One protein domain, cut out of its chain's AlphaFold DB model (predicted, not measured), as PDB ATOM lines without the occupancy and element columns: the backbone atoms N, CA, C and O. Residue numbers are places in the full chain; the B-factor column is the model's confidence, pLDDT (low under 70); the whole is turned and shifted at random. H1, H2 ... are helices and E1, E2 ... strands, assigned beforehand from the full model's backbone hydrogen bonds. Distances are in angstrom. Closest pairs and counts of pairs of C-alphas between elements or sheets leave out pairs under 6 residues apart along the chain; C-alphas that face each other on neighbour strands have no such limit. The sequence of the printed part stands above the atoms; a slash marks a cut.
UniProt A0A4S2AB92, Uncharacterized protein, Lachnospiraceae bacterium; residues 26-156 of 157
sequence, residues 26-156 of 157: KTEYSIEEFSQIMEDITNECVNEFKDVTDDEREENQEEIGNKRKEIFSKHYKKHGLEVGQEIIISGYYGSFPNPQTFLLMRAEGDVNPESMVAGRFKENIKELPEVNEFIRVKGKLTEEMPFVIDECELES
ATOM      1  N   LYS A  26      48.211  55.527  56.528       84.81
ATOM      2  CA  LYS A  26      49.435  54.724  56.466       84.81
ATOM      3  C   LYS A  26      50.000  54.843  55.049       84.81
ATOM      4  O   LYS A  26      49.306  54.520  54.087       84.81
ATOM      5  N   THR A  27      51.231  55.333  54.928       88.56
ATOM      6  CA  THR A  27      51.929  55.530  53.645       88.56
ATOM      7  C   THR A  27      53.014  54.493  53.392       88.56
ATOM      8  O   THR A  27      53.580  54.481  52.312       88.56
ATOM      9  N   GLU A  28      53.333  53.639  54.359       91.62
ATOM     10  CA  GLU A  28      54.386  52.627  54.234       91.62
ATOM     11  C   GLU A  28      53.796  51.247  54.486       91.62
ATOM     12  O   GLU A  28      53.145  51.046  55.508       91.62
ATOM     13  N   TYR A  29      54.018  50.310  53.572       88.25
ATOM     14  CA  TYR A  29      53.497  48.950  53.624       88.25
ATOM     15  C   TYR A  29      54.630  47.951  53.429       88.25
ATOM     16  O   TYR A  29      55.555  48.192  52.655       88.25
ATOM     17  N   SER A  30      54.538  46.799  54.087       87.75
ATOM     18  CA  SER A  30      55.326  45.648  53.640       87.75
ATOM     19  C   SER A  30      54.776  45.101  52.318       87.75
ATOM     20  O   SER A  30      53.593  45.286  52.004       87.75
ATOM     21  N   ILE A  31      55.613  44.402  51.552       81.69
ATOM     22  CA  ILE A  31      55.188  43.681  50.344       81.69
ATOM     23  C   ILE A  31      54.020  42.745  50.654       81.69
ATOM     24  O   ILE A  31      53.051  42.712  49.898       81.69
ATOM     25  N   GLU A  32      54.071  42.019  51.766       81.50
ATOM     26  CA  GLU A  32      53.045  41.065  52.172       81.50
ATOM     27  C   GLU A  32      51.712  41.760  52.469       81.50
ATOM     28  O   GLU A  32      50.669  41.336  51.970       81.50
ATOM     29  N   GLU A  33      51.743  42.851  53.240       85.94
ATOM     30  CA  GLU A  33      50.545  43.637  53.556       85.94
ATOM     31  C   GLU A  33      49.905  44.212  52.296       85.94
ATOM     32  O   GLU A  33      48.695  44.103  52.106       85.94
ATOM     33  N   PHE A  34      50.705  44.828  51.425       84.88
ATOM     34  CA  PHE A  34      50.168  45.454  50.225       84.88
ATOM     35  C   PHE A  34      49.690  44.410  49.207       84.88
ATOM     36  O   PHE A  34      48.655  44.600  48.570       84.88
ATOM     37  N   SER A  35      50.365  43.261  49.116       78.44
ATOM     38  CA  SER A  35      49.945  42.152  48.252       78.44
ATOM     39  C   SER A  35      48.567  41.608  48.620       78.44
ATOM     40  O   SER A  35      47.794  41.293  47.723       78.44
ATOM     41  N   GLN A  36      48.223  41.552  49.910       81.62
ATOM     42  CA  GLN A  36      46.885  41.133  50.347       81.62
ATOM     43  C   GLN A  36      45.797  42.102  49.866       81.62
ATOM     44  O   GLN A  36      44.731  41.671  49.435       81.62
ATOM     45  N   ILE A  37      46.076  43.410  49.879       85.12
ATOM     46  CA  ILE A  37      45.151  44.428  49.356       85.12
ATOM     47  C   ILE A  37      44.944  44.223  47.848       85.12
ATOM     48  O   ILE A  37      43.818  44.277  47.353       85.12
ATOM     49  N   MET A  38      46.027  43.956  47.111       79.69
ATOM     50  CA  MET A  38      45.961  43.692  45.671       79.69
ATOM     51  C   MET A  38      45.223  42.389  45.353       79.69
ATOM     52  O   MET A  38      44.476  42.324  44.376       79.69
ATOM     53  N   GLU A  39      45.408  41.355  46.170       77.94
ATOM     54  CA  GLU A  39      44.716  40.074  46.037       77.94
ATOM     55  C   GLU A  39      43.206  40.234  46.246       77.94
ATOM     56  O   GLU A  39      42.428  39.760  45.417       77.94
ATOM     57  N   ASP A  40      42.786  40.971  47.277       83.12
ATOM     58  CA  ASP A  40      41.378  41.301  47.531       83.12
ATOM     59  C   ASP A  40      40.730  42.006  46.323       83.12
ATOM     60  O   ASP A  40      39.652  41.611  45.864       83.12
ATOM     61  N   ILE A  41      41.410  43.017  45.768       81.62
ATOM     62  CA  ILE A  41      40.958  43.755  44.577       81.62
ATOM     63  C   ILE A  41      40.869  42.836  43.356       81.62
ATOM     64  O   ILE A  41      39.882  42.870  42.614       81.62
ATOM     65  N   THR A  42      41.896  42.013  43.140       75.88
ATOM     66  CA  THR A  42      41.990  41.114  41.984       75.88
ATOM     67  C   THR A  42      40.894  40.064  42.031       75.88
ATOM     68  O   THR A  42      40.205  39.854  41.035       75.88
ATOM     69  N   ASN A  43      40.675  39.446  43.192       79.62
ATOM     70  CA  ASN A  43      39.631  38.448  43.381       79.62
ATOM     71  C   ASN A  43      38.236  39.037  43.146       79.62
ATOM     72  O   ASN A  43      37.392  38.380  42.535       79.62
ATOM     73  N   GLU A  44      37.977  40.269  43.587       83.12
ATOM     74  CA  GLU A  44      36.703  40.931  43.297       83.12
ATOM     75  C   GLU A  44      36.549  41.231  41.800       83.12
ATOM     76  O   GLU A  44      35.517  40.893  41.229       83.12
ATOM     77  N   CYS A  45      37.589  41.745  41.132       79.38
ATOM     78  CA  CYS A  45      37.573  41.950  39.679       79.38
ATOM     79  C   CYS A  45      37.329  40.644  38.907       79.38
ATOM     80  O   CYS A  45      36.502  40.607  38.000       79.38
ATOM     81  N   VAL A  46      38.037  39.565  39.253       77.81
ATOM     82  CA  VAL A  46      37.879  38.259  38.595       77.81
ATOM     83  C   VAL A  46      36.454  37.752  38.758       77.81
ATOM     84  O   VAL A  46      35.867  37.304  37.783       77.81
ATOM     85  N   ASN A  47      35.881  37.854  39.958       77.62
ATOM     86  CA  ASN A  47      34.511  37.413  40.203       77.62
ATOM     87  C   ASN A  47      33.468  38.275  39.481       77.62
ATOM     88  O   ASN A  47      32.500  37.716  38.967       77.62
ATOM     89  N   GLU A  48      33.662  39.595  39.434       83.44
ATOM     90  CA  GLU A  48      32.759  40.535  38.757       83.44
ATOM     91  C   GLU A  48      32.738  40.306  37.240       83.44
ATOM     92  O   GLU A  48      31.682  40.339  36.616       83.44
ATOM     93  N   PHE A  49      33.898  40.022  36.643       80.06
ATOM     94  CA  PHE A  49      34.046  39.890  35.190       80.06
ATOM     95  C   PHE A  49      34.177  38.440  34.704       80.06
ATOM     96  O   PHE A  49      34.567  38.221  33.559       80.06
ATOM     97  N   LYS A  50      33.877  37.442  35.547       80.31
ATOM     98  CA  LYS A  50      34.092  36.014  35.233       80.31
ATOM     99  C   LYS A  50      33.294  35.515  34.023       80.31
ATOM    100  O   LYS A  50      33.742  34.601  33.344       80.31
ATOM    101  N   ASP A  51      32.119  36.104  33.796       82.06
ATOM    102  CA  ASP A  51      31.175  35.695  32.753       82.06
ATOM    103  C   ASP A  51      31.232  36.628  31.526       82.06
ATOM    104  O   ASP A  51      30.493  36.417  30.570       82.06
ATOM    105  N   VAL A  52      32.099  37.650  31.548       75.94
ATOM    106  CA  VAL A  52      32.266  38.608  30.447       75.94
ATOM    107  C   VAL A  52      33.185  38.002  29.394       75.94
ATOM    108  O   VAL A  52      34.366  37.757  29.663       75.94
ATOM    109  N   THR A  53      32.648  37.787  28.198       81.12
ATOM    110  CA  THR A  53      33.410  37.302  27.042       81.12
ATOM    111  C   THR A  53      34.371  38.365  26.501       81.12
ATOM    112  O   THR A  53      34.281  39.544  26.848       81.12
ATOM    113  N   ASP A  54      35.308  37.959  25.644       76.00
ATOM    114  CA  ASP A  54      36.248  38.899  25.019       76.00
ATOM    115  C   ASP A  54      35.520  39.902  24.105       76.00
ATOM    116  O   ASP A  54      35.775  41.101  24.202       76.00
ATOM    117  N   ASP A  55      34.532  39.444  23.326       78.50
ATOM    118  CA  ASP A  55      33.703  40.307  22.471       78.50
ATOM    119  C   ASP A  55      32.931  41.348  23.310       78.50
ATOM    120  O   ASP A  55      32.982  42.549  23.044       78.50
ATOM    121  N   GLU A  56      32.278  40.919  24.398       74.06
ATOM    122  CA  GLU A  56      31.573  41.831  25.314       74.06
ATOM    123  C   GLU A  56      32.524  42.804  26.014       74.06
ATOM    124  O   GLU A  56      32.126  43.917  26.370       74.06
ATOM    125  N   ARG A  57      33.781  42.400  26.231       74.44
ATOM    126  CA  ARG A  57      34.805  43.254  26.830       74.44
ATOM    127  C   ARG A  57      35.244  44.357  25.881       74.44
ATOM    128  O   ARG A  57      35.457  45.479  26.340       74.44
ATOM    129  N   GLU A  58      35.385  44.051  24.596       75.69
ATOM    130  CA  GLU A  58      35.709  45.038  23.566       75.69
ATOM    131  C   GLU A  58      34.564  46.030  23.347       75.69
ATOM    132  O   GLU A  58      34.808  47.231  23.231       75.69
ATOM    133  N   GLU A  59      33.318  45.559  23.366       81.75
ATOM    134  CA  GLU A  59      32.145  46.414  23.171       81.75
ATOM    135  C   GLU A  59      31.841  47.305  24.390       81.75
ATOM    136  O   GLU A  59      31.404  48.445  24.225       81.75
ATOM    137  N   ASN A  60      32.118  46.829  25.613       83.62
ATOM    138  CA  ASN A  60      31.730  47.500  26.863       83.62
ATOM    139  C   ASN A  60      32.923  48.021  27.687       83.62
ATOM    140  O   ASN A  60      32.854  48.083  28.920       83.62
ATOM    141  N   GLN A  61      34.019  48.415  27.032       77.50
ATOM    142  CA  GLN A  61      35.245  48.871  27.708       77.50
ATOM    143  C   GLN A  61      35.002  49.975  28.749       77.50
ATOM    144  O   GLN A  61      35.593  49.939  29.828       77.50
ATOM    145  N   GLU A  62      34.124  50.939  28.453       83.19
ATOM    146  CA  GLU A  62      33.808  52.044  29.367       83.19
ATOM    147  C   GLU A  62      33.086  51.559  30.634       83.19
ATOM    148  O   GLU A  62      33.478  51.917  31.747       83.19
ATOM    149  N   GLU A  63      32.068  50.705  30.492       83.75
ATOM    150  CA  GLU A  63      31.319  50.163  31.632       83.75
ATOM    151  C   GLU A  63      32.219  49.298  32.525       83.75
ATOM    152  O   GLU A  63      32.221  49.442  33.751       83.75
ATOM    153  N   ILE A  64      33.035  48.440  31.909       81.88
ATOM    154  CA  ILE A  64      34.005  47.597  32.614       81.88
ATOM    155  C   ILE A  64      35.041  48.463  33.334       81.88
ATOM    156  O   ILE A  64      35.378  48.192  34.489       81.88
ATOM    157  N   GLY A  65      35.523  49.524  32.684       80.75
ATOM    158  CA  GLY A  65      36.422  50.504  33.287       80.75
ATOM    159  C   GLY A  65      35.810  51.171  34.519       80.75
ATOM    160  O   GLY A  65      36.458  51.240  35.562       80.75
ATOM    161  N   ASN A  66      34.548  51.594  34.444       85.88
ATOM    162  CA  ASN A  66      33.845  52.215  35.568       85.88
ATOM    163  C   ASN A  66      33.640  51.239  36.738       85.88
ATOM    164  O   ASN A  66      33.951  51.585  37.877       85.88
ATOM    165  N   LYS A  67      33.233  49.993  36.469       85.62
ATOM    166  CA  LYS A  67      33.122  48.948  37.505       85.62
ATOM    167  C   LYS A  67      34.461  48.663  38.191       85.62
ATOM    168  O   LYS A  67      34.514  48.526  39.411       85.62
ATOM    169  N   ARG A  68      35.572  48.639  37.443       83.06
ATOM    170  CA  ARG A  68      36.922  48.508  38.029       83.06
ATOM    171  C   ARG A  68      37.247  49.665  38.972       83.06
ATOM    172  O   ARG A  68      37.694  49.422  40.092       83.06
ATOM    173  N   LYS A  69      36.964  50.906  38.559       84.75
ATOM    174  CA  LYS A  69      37.160  52.109  39.391       84.75
ATOM    175  C   LYS A  69      36.356  52.043  40.693       84.75
ATOM    176  O   LYS A  69      36.865  52.422  41.753       84.75
ATOM    177  N   GLU A  70      35.129  51.527  40.636       90.50
ATOM    178  CA  GLU A  70      34.288  51.310  41.817       90.50
ATOM    179  C   GLU A  70      34.890  50.267  42.769       90.50
ATOM    180  O   GLU A  70      34.984  50.526  43.974       90.50
ATOM    181  N   ILE A  71      35.364  49.130  42.242       87.38
ATOM    182  CA  ILE A  71      36.045  48.089  43.032       87.38
ATOM    183  C   ILE A  71      37.291  48.668  43.716       87.38
ATOM    184  O   ILE A  71      37.468  48.490  44.923       87.38
ATOM    185  N   PHE A  72      38.131  49.415  42.992       86.25
ATOM    186  CA  PHE A  72      39.345  50.012  43.560       86.25
ATOM    187  C   PHE A  72      39.004  51.004  44.668       86.25
ATOM    188  O   PHE A  72      39.514  50.889  45.780       86.25
ATOM    189  N   SER A  73      38.069  51.921  44.410       88.94
ATOM    190  CA  SER A  73      37.629  52.923  45.387       88.94
ATOM    191  C   SER A  73      37.065  52.285  46.660       88.94
ATOM    192  O   SER A  73      37.342  52.741  47.773       88.94
ATOM    193  N   LYS A  74      36.291  51.202  46.514       92.06
ATOM    194  CA  LYS A  74      35.737  50.425  47.629       92.06
ATOM    195  C   LYS A  74      36.845  49.820  48.494       92.06
ATOM    196  O   LYS A  74      36.799  49.961  49.718       92.06
ATOM    197  N   HIS A  75      37.832  49.167  47.879       89.25
ATOM    198  CA  HIS A  75      38.936  48.535  48.608       89.25
ATOM    199  C   HIS A  75      39.899  49.555  49.202       89.25
ATOM    200  O   HIS A  75      40.261  49.424  50.367       89.25
ATOM    201  N   TYR A  76      40.234  50.628  48.490       88.88
ATOM    202  CA  TYR A  76      41.057  51.691  49.061       88.88
ATOM    203  C   TYR A  76      40.431  52.253  50.335       88.88
ATOM    204  O   TYR A  76      41.062  52.249  51.391       88.88
ATOM    205  N   LYS A  77      39.138  52.590  50.295       89.50
ATOM    206  CA  LYS A  77      38.420  53.070  51.479       89.50
ATOM    207  C   LYS A  77      38.416  52.054  52.627       89.50
ATOM    208  O   LYS A  77      38.551  52.452  53.782       89.50
ATOM    209  N   LYS A  78      38.274  50.755  52.330       90.25
ATOM    210  CA  LYS A  78      38.344  49.667  53.327       90.25
ATOM    211  C   LYS A  78      39.707  49.622  54.028       90.25
ATOM    212  O   LYS A  78      39.755  49.324  55.218       90.25
ATOM    213  N   HIS A  79      40.782  49.936  53.309       87.06
ATOM    214  CA  HIS A  79      42.157  49.895  53.808       87.06
ATOM    215  C   HIS A  79      42.699  51.260  54.271       87.06
ATOM    216  O   HIS A  79      43.875  51.357  54.610       87.06
ATOM    217  N   GLY A  80      41.860  52.302  54.328       88.19
ATOM    218  CA  GLY A  80      42.294  53.653  54.713       88.19
ATOM    219  C   GLY A  80      43.230  54.304  53.690       88.19
ATOM    220  O   GLY A  80      44.069  55.123  54.056       88.19
ATOM    221  N   LEU A  81      43.098  53.898  52.428       87.62
ATOM    222  CA  LEU A  81      43.842  54.394  51.285       87.62
ATOM    223  C   LEU A  81      43.004  55.389  50.479       87.62
ATOM    224  O   LEU A  81      41.775  55.291  50.423       87.62
ATOM    225  N   GLU A  82      43.684  56.300  49.793       88.50
ATOM    226  CA  GLU A  82      43.059  57.278  48.905       88.50
ATOM    227  C   GLU A  82      43.661  57.226  47.498       88.50
ATOM    228  O   GLU A  82      44.857  57.005  47.306       88.50
ATOM    229  N   VAL A  83      42.825  57.466  46.487       87.00
ATOM    230  CA  VAL A  83      43.301  57.650  45.114       87.00
ATOM    231  C   VAL A  83      44.292  58.807  45.090       87.00
ATOM    232  O   VAL A  83      44.040  59.890  45.614       87.00
ATOM    233  N   GLY A  84      45.424  58.581  44.443       85.38
ATOM    234  CA  GLY A  84      46.494  59.551  44.341       85.38
ATOM    235  C   GLY A  84      47.372  59.661  45.584       85.38
ATOM    236  O   GLY A  84      48.282  60.489  45.593       85.38
ATOM    237  N   GLN A  85      47.146  58.834  46.602       85.94
ATOM    238  CA  GLN A  85      48.048  58.724  47.735       85.94
ATOM    239  C   GLN A  85      49.394  58.151  47.284       85.94
ATOM    240  O   GLN A  85      49.449  57.125  46.600       85.94
ATOM    241  N   GLU A  86      50.474  58.811  47.696       89.19
ATOM    242  CA  GLU A  86      51.820  58.255  47.601       89.19
ATOM    243  C   GLU A  86      52.014  57.206  48.698       89.19
ATOM    244  O   GLU A  86      51.770  57.472  49.882       89.19
ATOM    245  N   ILE A  87      52.470  56.021  48.306       88.12
ATOM    246  CA  ILE A  87      52.820  54.946  49.227       88.12
ATOM    247  C   ILE A  87      54.203  54.384  48.903       88.12
ATOM    248  O   ILE A  87      54.679  54.424  47.767       88.12
ATOM    249  N   ILE A  88      54.846  53.858  49.934       88.25
ATOM    250  CA  ILE A  88      56.105  53.129  49.877       88.25
ATOM    251  C   ILE A  88      55.808  51.682  50.245       88.25
ATOM    252  O   ILE A  88      55.112  51.417  51.224       88.25
ATOM    253  N   ILE A  89      56.347  50.752  49.472       85.88
ATOM    254  CA  ILE A  89      56.213  49.317  49.680       85.88
ATOM    255  C   ILE A  89      57.614  48.737  49.802       85.88
ATOM    256  O   ILE A  89      58.447  48.972  48.927       85.88
ATOM    257  N   SER A  90      57.894  48.002  50.872       87.56
ATOM    258  CA  SER A  90      59.213  47.410  51.093       87.56
ATOM    259  C   SER A  90      59.150  45.958  51.545       87.56
ATOM    260  O   SER A  90      58.182  45.515  52.162       87.56
ATOM    261  N   GLY A  91      60.176  45.186  51.211       84.06
ATOM    262  CA  GLY A  91      60.255  43.775  51.571       84.06
ATOM    263  C   GLY A  91      61.180  43.000  50.647       84.06
ATOM    264  O   GLY A  91      61.738  43.545  49.695       84.06
ATOM    265  N   TYR A  92      61.314  41.703  50.908       82.12
ATOM    266  CA  TYR A  92      62.011  40.815  49.987       82.12
ATOM    267  C   TYR A  92      61.177  40.607  48.725       82.12
ATOM    268  O   TYR A  92      59.989  40.304  48.811       82.12
ATOM    269  N   TYR A  93      61.794  40.707  47.551       72.94
ATOM    270  CA  TYR A  93      61.106  40.472  46.280       72.94
ATOM    271  C   TYR A  93      60.446  39.081  46.229       72.94
ATOM    272  O   TYR A  93      59.342  38.912  45.718       72.94
ATOM    273  N   GLY A  94      61.057  38.074  46.850       66.75
ATOM    274  CA  GLY A  94      60.484  36.735  46.976       66.75
ATOM    275  C   GLY A  94      59.214  36.636  47.818       66.75
ATOM    276  O   GLY A  94      58.516  35.629  47.733       66.75
ATOM    277  N   SER A  95      58.904  37.657  48.616       68.88
ATOM    278  CA  SER A  95      57.702  37.701  49.447       68.88
ATOM    279  C   SER A  95      56.435  38.051  48.676       68.88
ATOM    280  O   SER A  95      55.356  37.988  49.263       68.88
ATOM    281  N   PHE A  96      56.519  38.411  47.388       65.88
ATOM    282  CA  PHE A  96      55.327  38.597  46.562       65.88
ATOM    283  C   PHE A  96      54.562  37.262  46.468       65.88
ATOM    284  O   PHE A  96      55.030  36.347  45.787       65.88
ATOM    285  N   PRO A  97      53.377  37.126  47.105       50.00
ATOM    286  CA  PRO A  97      52.646  35.856  47.165       50.00
ATOM    287  C   PRO A  97      52.226  35.371  45.777       50.00
ATOM    288  O   PRO A  97      52.065  34.176  45.538       50.00
ATOM    289  N   ASN A  98      52.073  36.313  44.847       49.69
ATOM    290  CA  ASN A  98      51.857  36.041  43.446       49.69
ATOM    291  C   ASN A  98      52.423  37.202  42.608       49.69
ATOM    292  O   ASN A  98      51.806  38.270  42.554       49.69
ATOM    293  N   PRO A  99      53.555  37.014  41.907       41.69
ATOM    294  CA  PRO A  99      54.086  38.001  40.966       41.69
ATOM    295  C   PRO A  99      53.070  38.394  39.885       41.69
ATOM    296  O   PRO A  99      53.204  39.446  39.268       41.69
ATOM    297  N   GLN A 100      52.044  37.559  39.656       39.72
ATOM    298  CA  GLN A 100      50.969  37.854  38.718       39.72
ATOM    299  C   GLN A 100      49.867  38.764  39.295       39.72
ATOM    300  O   GLN A 100      49.120  39.386  38.547       39.72
ATOM    301  N   THR A 101      49.740  38.873  40.615       46.19
ATOM    302  CA  THR A 101      48.738  39.747  41.253       46.19
ATOM    303  C   THR A 101      49.224  41.196  41.330       46.19
ATOM    304  O   THR A 101      48.444  42.118  41.551       46.19
ATOM    305  N   PHE A 102      50.522  41.415  41.112       48.19
ATOM    306  CA  PHE A 102      51.152  42.715  41.241       48.19
ATOM    307  C   PHE A 102      51.287  43.403  39.879       48.19
ATOM    308  O   PHE A 102      52.145  43.061  39.066       48.19
ATOM    309  N   LEU A 103      50.403  44.366  39.620       49.59
ATOM    310  CA  LEU A 103      50.460  45.220  38.435       49.59
ATOM    311  C   LEU A 103      51.253  46.482  38.782       49.59
ATOM    312  O   LEU A 103      50.808  47.272  39.610       49.59
ATOM    313  N   LEU A 104      52.422  46.657  38.161       48.38
ATOM    314  CA  LEU A 104      53.307  47.802  38.373       48.38
ATOM    315  C   LEU A 104      53.577  48.544  37.059       48.38
ATOM    316  O   LEU A 104      54.240  48.002  36.173       48.38
ATOM    317  N   MET A 105      53.153  49.805  36.950       49.66
ATOM    318  CA  MET A 105      53.474  50.676  35.805       49.66
ATOM    319  C   MET A 105      54.358  51.862  36.212       49.66
ATOM    320  O   MET A 105      54.231  52.336  37.330       49.66
ATOM    321  N   ARG A 106      55.231  52.356  35.323       39.94
ATOM    322  CA  ARG A 106      55.964  53.625  35.467       39.94
ATOM    323  C   ARG A 106      55.153  54.720  34.796       39.94
ATOM    324  O   ARG A 106      54.503  54.471  33.786       39.94
ATOM    325  N   ALA A 107      55.257  55.943  35.300       38.34
ATOM    326  CA  ALA A 107      54.579  57.122  34.761       38.34
ATOM    327  C   ALA A 107      54.956  57.527  33.307       38.34
ATOM    328  O   ALA A 107      54.488  58.560  32.835       38.34
ATOM    329  N   GLU A 108      55.765  56.750  32.571       32.44
ATOM    330  CA  GLU A 108      56.174  57.073  31.196       32.44
ATOM    331  C   GLU A 108      56.047  55.875  30.237       32.44
ATOM    332  O   GLU A 108      56.934  55.027  30.191       32.44
ATOM    333  N   GLY A 109      54.996  55.898  29.405       36.59
ATOM    334  CA  GLY A 109      54.983  55.319  28.051       36.59
ATOM    335  C   GLY A 109      54.410  53.904  27.872       36.59
ATOM    336  O   GLY A 109      54.933  52.951  28.424       36.59
ATOM    337  N   ASP A 110      53.407  53.815  26.988       36.38
ATOM    338  CA  ASP A 110      52.778  52.645  26.341       36.38
ATOM    339  C   ASP A 110      51.848  51.718  27.150       36.38
ATOM    340  O   ASP A 110      52.229  50.769  27.829       36.38
ATOM    341  N   VAL A 111      50.548  51.959  26.946       36.84
ATOM    342  CA  VAL A 111      49.432  51.117  27.384       36.84
ATOM    343  C   VAL A 111      49.072  50.142  26.258       36.84
ATOM    344  O   VAL A 111      48.749  50.576  25.153       36.84
ATOM    345  N   ASN A 112      49.043  48.833  26.547       35.53
ATOM    346  CA  ASN A 112      48.303  47.851  25.742       35.53
ATOM    347  C   ASN A 112      47.327  47.047  26.645       35.53
ATOM    348  O   ASN A 112      47.779  46.488  27.648       35.53
ATOM    349  N   PRO A 113      46.007  46.999  26.351       35.94
ATOM    350  CA  PRO A 113      44.949  46.848  27.364       35.94
ATOM    351  C   PRO A 113      44.574  45.414  27.794       35.94
ATOM    352  O   PRO A 113      43.668  45.244  28.611       35.94
ATOM    353  N   GLU A 114      45.227  44.363  27.292       33.03
ATOM    354  CA  GLU A 114      44.779  42.972  27.525       33.03
ATOM    355  C   GLU A 114      45.199  42.350  28.876       33.03
ATOM    356  O   GLU A 114      44.761  41.257  29.237       33.03
ATOM    357  N   SER A 115      46.040  43.003  29.678       40.50
ATOM    358  CA  SER A 115      46.690  42.344  30.819       40.50
ATOM    359  C   SER A 115      46.122  42.719  32.185       40.50
ATOM    360  O   SER A 115      46.796  43.348  32.994       40.50
ATOM    361  N   MET A 116      44.891  42.294  32.468       36.53
ATOM    362  CA  MET A 116      44.419  42.198  33.861       36.53
ATOM    363  C   MET A 116      44.408  40.769  34.410       36.53
ATOM    364  O   MET A 116      44.305  40.597  35.617       36.53
ATOM    365  N   VAL A 117      44.557  39.750  33.555       31.67
ATOM    366  CA  VAL A 117      44.622  38.332  33.979       31.67
ATOM    367  C   VAL A 117      46.023  37.740  33.800       31.67
ATOM    368  O   VAL A 117      46.422  36.835  34.524       31.67
ATOM    369  N   ALA A 118      46.818  38.292  32.886       31.91
ATOM    370  CA  ALA A 118      48.245  38.024  32.827       31.91
ATOM    371  C   ALA A 118      48.937  39.086  33.667       31.91
ATOM    372  O   ALA A 118      49.164  40.193  33.189       31.91
ATOM    373  N   GLY A 119      49.213  38.773  34.924       38.62
ATOM    374  CA  GLY A 119      49.955  39.664  35.789       38.62
ATOM    375  C   GLY A 119      51.229  40.181  35.151       38.62
ATOM    376  O   GLY A 119      52.128  39.408  34.815       38.62
ATOM    377  N   ARG A 120      51.282  41.491  34.933       41.72
ATOM    378  CA  ARG A 120      52.444  42.145  34.346       41.72
ATOM    379  C   ARG A 120      53.217  42.877  35.426       41.72
ATOM    380  O   ARG A 120      53.030  44.061  35.670       41.72
ATOM    381  N   PHE A 121      54.190  42.148  35.958       43.03
ATOM    382  CA  PHE A 121      55.472  42.693  36.387       43.03
ATOM    383  C   PHE A 121      56.366  42.868  35.140       43.03
ATOM    384  O   PHE A 121      57.344  42.161  34.922       43.03
ATOM    385  N   LYS A 122      55.948  43.730  34.215       44.38
ATOM    386  CA  LYS A 122      56.674  44.098  32.988       44.38
ATOM    387  C   LYS A 122      56.189  45.512  32.698       44.38
ATOM    388  O   LYS A 122      55.013  45.673  32.414       44.38
ATOM    389  N   GLU A 123      56.974  46.565  32.912       42.06
ATOM    390  CA  GLU A 123      58.170  46.896  32.121       42.06
ATOM    391  C   GLU A 123      59.152  47.837  32.870       42.06
ATOM    392  O   GLU A 123      59.801  48.676  32.256       42.06
ATOM    393  N   ASN A 124      59.289  47.733  34.202       45.94
ATOM    394  CA  ASN A 124      59.880  48.833  35.000       45.94
ATOM    395  C   ASN A 124      61.142  48.527  35.814       45.94
ATOM    396  O   ASN A 124      61.579  49.370  36.593       45.94
ATOM    397  N   ILE A 125      61.788  47.380  35.596       44.59
ATOM    398  CA  ILE A 125      63.138  47.117  36.115       44.59
ATOM    399  C   ILE A 125      63.959  46.559  34.953       44.59
ATOM    400  O   ILE A 125      63.495  45.653  34.261       44.59
ATOM    401  N   LYS A 126      65.145  47.132  34.683       47.09
ATOM    402  CA  LYS A 126      66.020  46.665  33.585       47.09
ATOM    403  C   LYS A 126      66.300  45.160  33.698       47.09
ATOM    404  O   LYS A 126      66.408  44.493  32.676       47.09
ATOM    405  N   GLU A 127      66.356  44.664  34.932       52.34
ATOM    406  CA  GLU A 127      66.428  43.257  35.321       52.34
ATOM    407  C   GLU A 127      65.545  43.063  36.561       52.34
ATOM    408  O   GLU A 127      65.554  43.914  37.441       52.34
ATOM    409  N   LEU A 128      64.743  41.997  36.632       61.72
ATOM    410  CA  LEU A 128      63.941  41.729  37.832       61.72
ATOM    411  C   LEU A 128      64.870  41.451  39.031       61.72
ATOM    412  O   LEU A 128      65.850  40.731  38.834       61.72
ATOM    413  N   PRO A 129      64.554  41.959  40.240       64.62
ATOM    414  CA  PRO A 129      65.315  41.662  41.441       64.62
ATOM    415  C   PRO A 129      65.382  40.153  41.690       64.62
ATOM    416  O   PRO A 129      64.461  39.408  41.331       64.62
ATOM    417  N   GLU A 130      66.444  39.684  42.335       68.94
ATOM    418  CA  GLU A 130      66.486  38.300  42.802       68.94
ATOM    419  C   GLU A 130      65.500  38.095  43.967       68.94
ATOM    420  O   GLU A 130      65.173  39.011  44.717       68.94
ATOM    421  N   VAL A 131      65.010  36.866  44.153       69.12
ATOM    422  CA  VAL A 131      64.014  36.499  45.190       69.12
ATOM    423  C   VAL A 131      64.458  36.909  46.609       69.12
ATOM    424  O   VAL A 131      63.636  37.167  47.485       69.12
ATOM    425  N   ASN A 132      65.761  36.974  46.847       74.81
ATOM    426  CA  ASN A 132      66.409  37.334  48.105       74.81
ATOM    427  C   ASN A 132      66.794  38.819  48.211       74.81
ATOM    428  O   ASN A 132      67.342  39.209  49.243       74.81
ATOM    429  N   GLU A 133      66.533  39.641  47.196       76.56
ATOM    430  CA  GLU A 133      66.812  41.075  47.257       76.56
ATOM    431  C   GLU A 133      65.713  41.812  48.012       76.56
ATOM    432  O   GLU A 133      64.517  41.559  47.828       76.56
ATOM    433  N   PHE A 134      66.133  42.730  48.882       82.00
ATOM    434  CA  PHE A 134      65.223  43.651  49.536       82.00
ATOM    435  C   PHE A 134      64.987  44.836  48.607       82.00
ATOM    436  O   PHE A 134      65.927  45.460  48.113       82.00
ATOM    437  N   ILE A 135      63.719  45.132  48.353       79.25
ATOM    438  CA  ILE A 135      63.325  46.239  47.493       79.25
ATOM    439  C   ILE A 135      62.540  47.263  48.289       79.25
ATOM    440  O   ILE A 135      61.818  46.937  49.236       79.25
ATOM    441  N   ARG A 136      62.643  48.510  47.844       83.62
ATOM    442  CA  ARG A 136      61.819  49.613  48.311       83.62
ATOM    443  C   ARG A 136      61.248  50.338  47.101       83.62
ATOM    444  O   ARG A 136      61.975  50.898  46.288       83.62
ATOM    445  N   VAL A 137      59.931  50.298  46.971       78.94
ATOM    446  CA  VAL A 137      59.197  50.842  45.829       78.94
ATOM    447  C   VAL A 137      58.349  52.003  46.308       78.94
ATOM    448  O   VAL A 137      57.517  51.835  47.194       78.94
ATOM    449  N   LYS A 138      58.537  53.177  45.715       82.94
ATOM    450  CA  LYS A 138      57.675  54.337  45.923       82.94
ATOM    451  C   LYS A 138      56.771  54.501  44.711       82.94
ATOM    452  O   LYS A 138      57.224  54.410  43.571       82.94
ATOM    453  N   GLY A 139      55.502  54.783  44.950       81.25
ATOM    454  CA  GLY A 139      54.562  55.040  43.877       81.25
ATOM    455  C   GLY A 139      53.256  55.627  44.369       81.25
ATOM    456  O   GLY A 139      53.135  56.049  45.522       81.25
ATOM    457  N   LYS A 140      52.258  55.609  43.494       83.75
ATOM    458  CA  LYS A 140      50.975  56.267  43.692       83.75
ATOM    459  C   LYS A 140      49.814  55.330  43.383       83.75
ATOM    460  O   LYS A 140      49.827  54.607  42.387       83.75
ATOM    461  N   LEU A 141      48.782  55.375  44.218       82.81
ATOM    462  CA  LEU A 141      47.513  54.699  43.943       82.81
ATOM    463  C   LEU A 141      46.753  55.432  42.837       82.81
ATOM    464  O   LEU A 141      46.693  56.664  42.835       82.81
ATOM    465  N   THR A 142      46.128  54.700  41.919       79.31
ATOM    466  CA  THR A 142      45.333  55.304  40.838       79.31
ATOM    467  C   THR A 142      43.957  54.657  40.723       79.31
ATOM    468  O   THR A 142      43.665  53.656  41.378       79.31
ATOM    469  N   GLU A 143      43.088  55.259  39.913       73.81
ATOM    470  CA  GLU A 143      41.743  54.732  39.639       73.81
ATOM    471  C   GLU A 143      41.746  53.681  38.524       73.81
ATOM    472  O   GLU A 143      40.840  52.859  38.450       73.81
ATOM    473  N   GLU A 144      42.750  53.702  37.649       64.94
ATOM    474  CA  GLU A 144      42.838  52.809  36.484       64.94
ATOM    475  C   GLU A 144      43.709  51.589  36.761       64.94
ATOM    476  O   GLU A 144      43.491  50.513  36.205       64.94
ATOM    477  N   MET A 145      44.653  51.745  37.686       65.94
ATOM    478  CA  MET A 145      45.493  50.683  38.202       65.94
ATOM    479  C   MET A 145      45.647  50.757  39.712       65.94
ATOM    480  O   MET A 145      45.737  51.858  40.266       65.94
ATOM    481  N   PRO A 146      45.821  49.601  40.365       63.09
ATOM    482  CA  PRO A 146      46.007  49.571  41.801       63.09
ATOM    483  C   PRO A 146      47.233  50.368  42.270       63.09
ATOM    484  O   PRO A 146      47.187  51.001  43.318       63.09
ATOM    485  N   PHE A 147      48.333  50.370  41.505       69.56
ATOM    486  CA  PHE A 147      49.565  51.052  41.903       69.56
ATOM    487  C   PHE A 147      50.489  51.357  40.713       69.56
ATOM    488  O   PHE A 147      50.755  50.500  39.871       69.56
ATOM    489  N   VAL A 148      50.996  52.588  40.655       70.94
ATOM    490  CA  VAL A 148      51.967  53.059  39.655       70.94
ATOM    491  C   VAL A 148      53.267  53.396  40.379       70.94
ATOM    492  O   VAL A 148      53.250  54.214  41.290       70.94
ATOM    493  N   ILE A 149      54.376  52.762  39.999       71.44
ATOM    494  CA  ILE A 149      55.711  53.043  40.534       71.44
ATOM    495  C   ILE A 149      56.232  54.368  39.979       71.44
ATOM    496  O   ILE A 149      56.294  54.563  38.764       71.44
ATOM    497  N   ASP A 150      56.737  55.204  40.874       67.50
ATOM    498  CA  ASP A 150      57.556  56.360  40.522       67.50
ATOM    499  C   ASP A 150      59.052  56.025  40.639       67.50
ATOM    500  O   ASP A 150      59.838  56.336  39.743       67.50
ATOM    501  N   GLU A 151      59.446  55.340  41.719       67.31
ATOM    502  CA  GLU A 151      60.842  55.027  42.044       67.31
ATOM    503  C   GLU A 151      60.970  53.601  42.609       67.31
ATOM    504  O   GLU A 151      60.115  53.132  43.361       67.31
ATOM    505  N   CYS A 152      62.055  52.904  42.266       71.44
ATOM    506  CA  CYS A 152      62.393  51.589  42.811       71.44
ATOM    507  C   CYS A 152      63.873  51.571  43.201       71.44
ATOM    508  O   CYS A 152      64.742  51.831  42.366       71.44
ATOM    509  N   GLU A 153      64.141  51.271  44.465       72.50
ATOM    510  CA  GLU A 153      65.474  51.150  45.042       72.50
ATOM    511  C   GLU A 153      65.731  49.676  45.380       72.50
ATOM    512  O   GLU A 153      64.927  49.032  46.060       72.50
ATOM    513  N   LEU A 154      66.855  49.142  44.890       71.31
ATOM    514  CA  LEU A 154      67.386  47.857  45.336       71.31
ATOM    515  C   LEU A 154      68.281  48.120  46.542       71.31
ATOM    516  O   LEU A 154      69.282  48.832  46.426       71.31
ATOM    517  N   GLU A 155      67.942  47.542  47.685       65.81
ATOM    518  CA  GLU A 155      68.840  47.537  48.832       65.81
ATOM    519  C   GLU A 155      69.732  46.297  48.720       65.81
ATOM    520  O   GLU A 155      69.337  45.173  49.040       65.81
ATOM    521  N   SER A 156      70.946  46.496  48.196       53.69
ATOM    522  CA  SER A 156      72.004  45.491  48.307       53.69
ATOM    523  C   SER A 156      72.402  45.329  49.785       53.69
ATOM    524  O   SER A 156      72.422  46.334  50.501       53.69
TER     525      SER A 156
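AT A GLANCE: This is residues 26 to 156 of the 157 residues of an uncharacterized protein of Lachnospiraceae bacterium (UniProt A0A4S2AB92). A strongly twisted sheet of four strands makes one end of an elongated body, and two long helices, H1 and H3, reach away from it and cross each other, with the short H2 at the far end. A long stretch with no named element, residues 93 to 133, loops out between E2 and E3, and its residues 105 to 106 pair with E4. The 131 printed residues hold E1, H1, H2, H3, E2, E3 and E4 in chain order, a mixed class; the mixed sheet has the order E1, E2, E3, E4. The whole is compact, with a radius of gyration of the C-alphas of 14.8 A and spans of 47 by 31 by 26 A.

IN THESE COORDINATES: E1 is residues 28 to 30, beginning at C-alpha 28 (54.386, 52.627, 54.234). E2 is 86 to 92, 20.3 A; E3 is 134 to 140, 19.9 A; E4 is 148 to 155, 20.0 A, ending at C-alpha 155 (68.840, 47.537, 48.832). H1 is 31 to 48, 25.4 A; H2 is 54 to 59; H3 is 61 to 78, 25.8 A.

HOW THE PARTS SIT: E1 and E2 are parallel, N 29 to O 88 being 2.8 A; with H1, H2 and H3 between, they form a strand-helix-strand unit. E2, E3 and E4 form a meander, each strand the antiparallel neighbour of the one before, in two hairpins: N 89 to O 137 is 2.8 A, N 138 to O 151 2.8 A. E4 bends by 57 degrees at residue 151. H1 only grazes the sheet, with residues 31 to 35; its closest C-alphas to E2 are Ile 31 and Gly 91, 5.2 A. Residues 37 to 45 of H1 touch residues 68 to 75 of H3, closest C-alphas Ile 41 and Phe 72, 6.5 A, at a steep tilt of 42 degrees, opposite ways. H2 is close to but not clearly touching H3, with closest C-alphas Arg 57 and Ile 64, 7.3 A. Every O i to N i+4 pair is within hydrogen-bond range in H2 and H3, and 13 of 14 in H1.

THE WHOLE: The farthest C-alphas, Glu 59 and Ser 156, are 47.1 A apart. The printed part has no cut; the link E2 to E3 is long. Mean pLDDT of the printed part is 70.8, with residues 94 to 131, 144 to 147, 150 to 151 and 155 to 156 under 70.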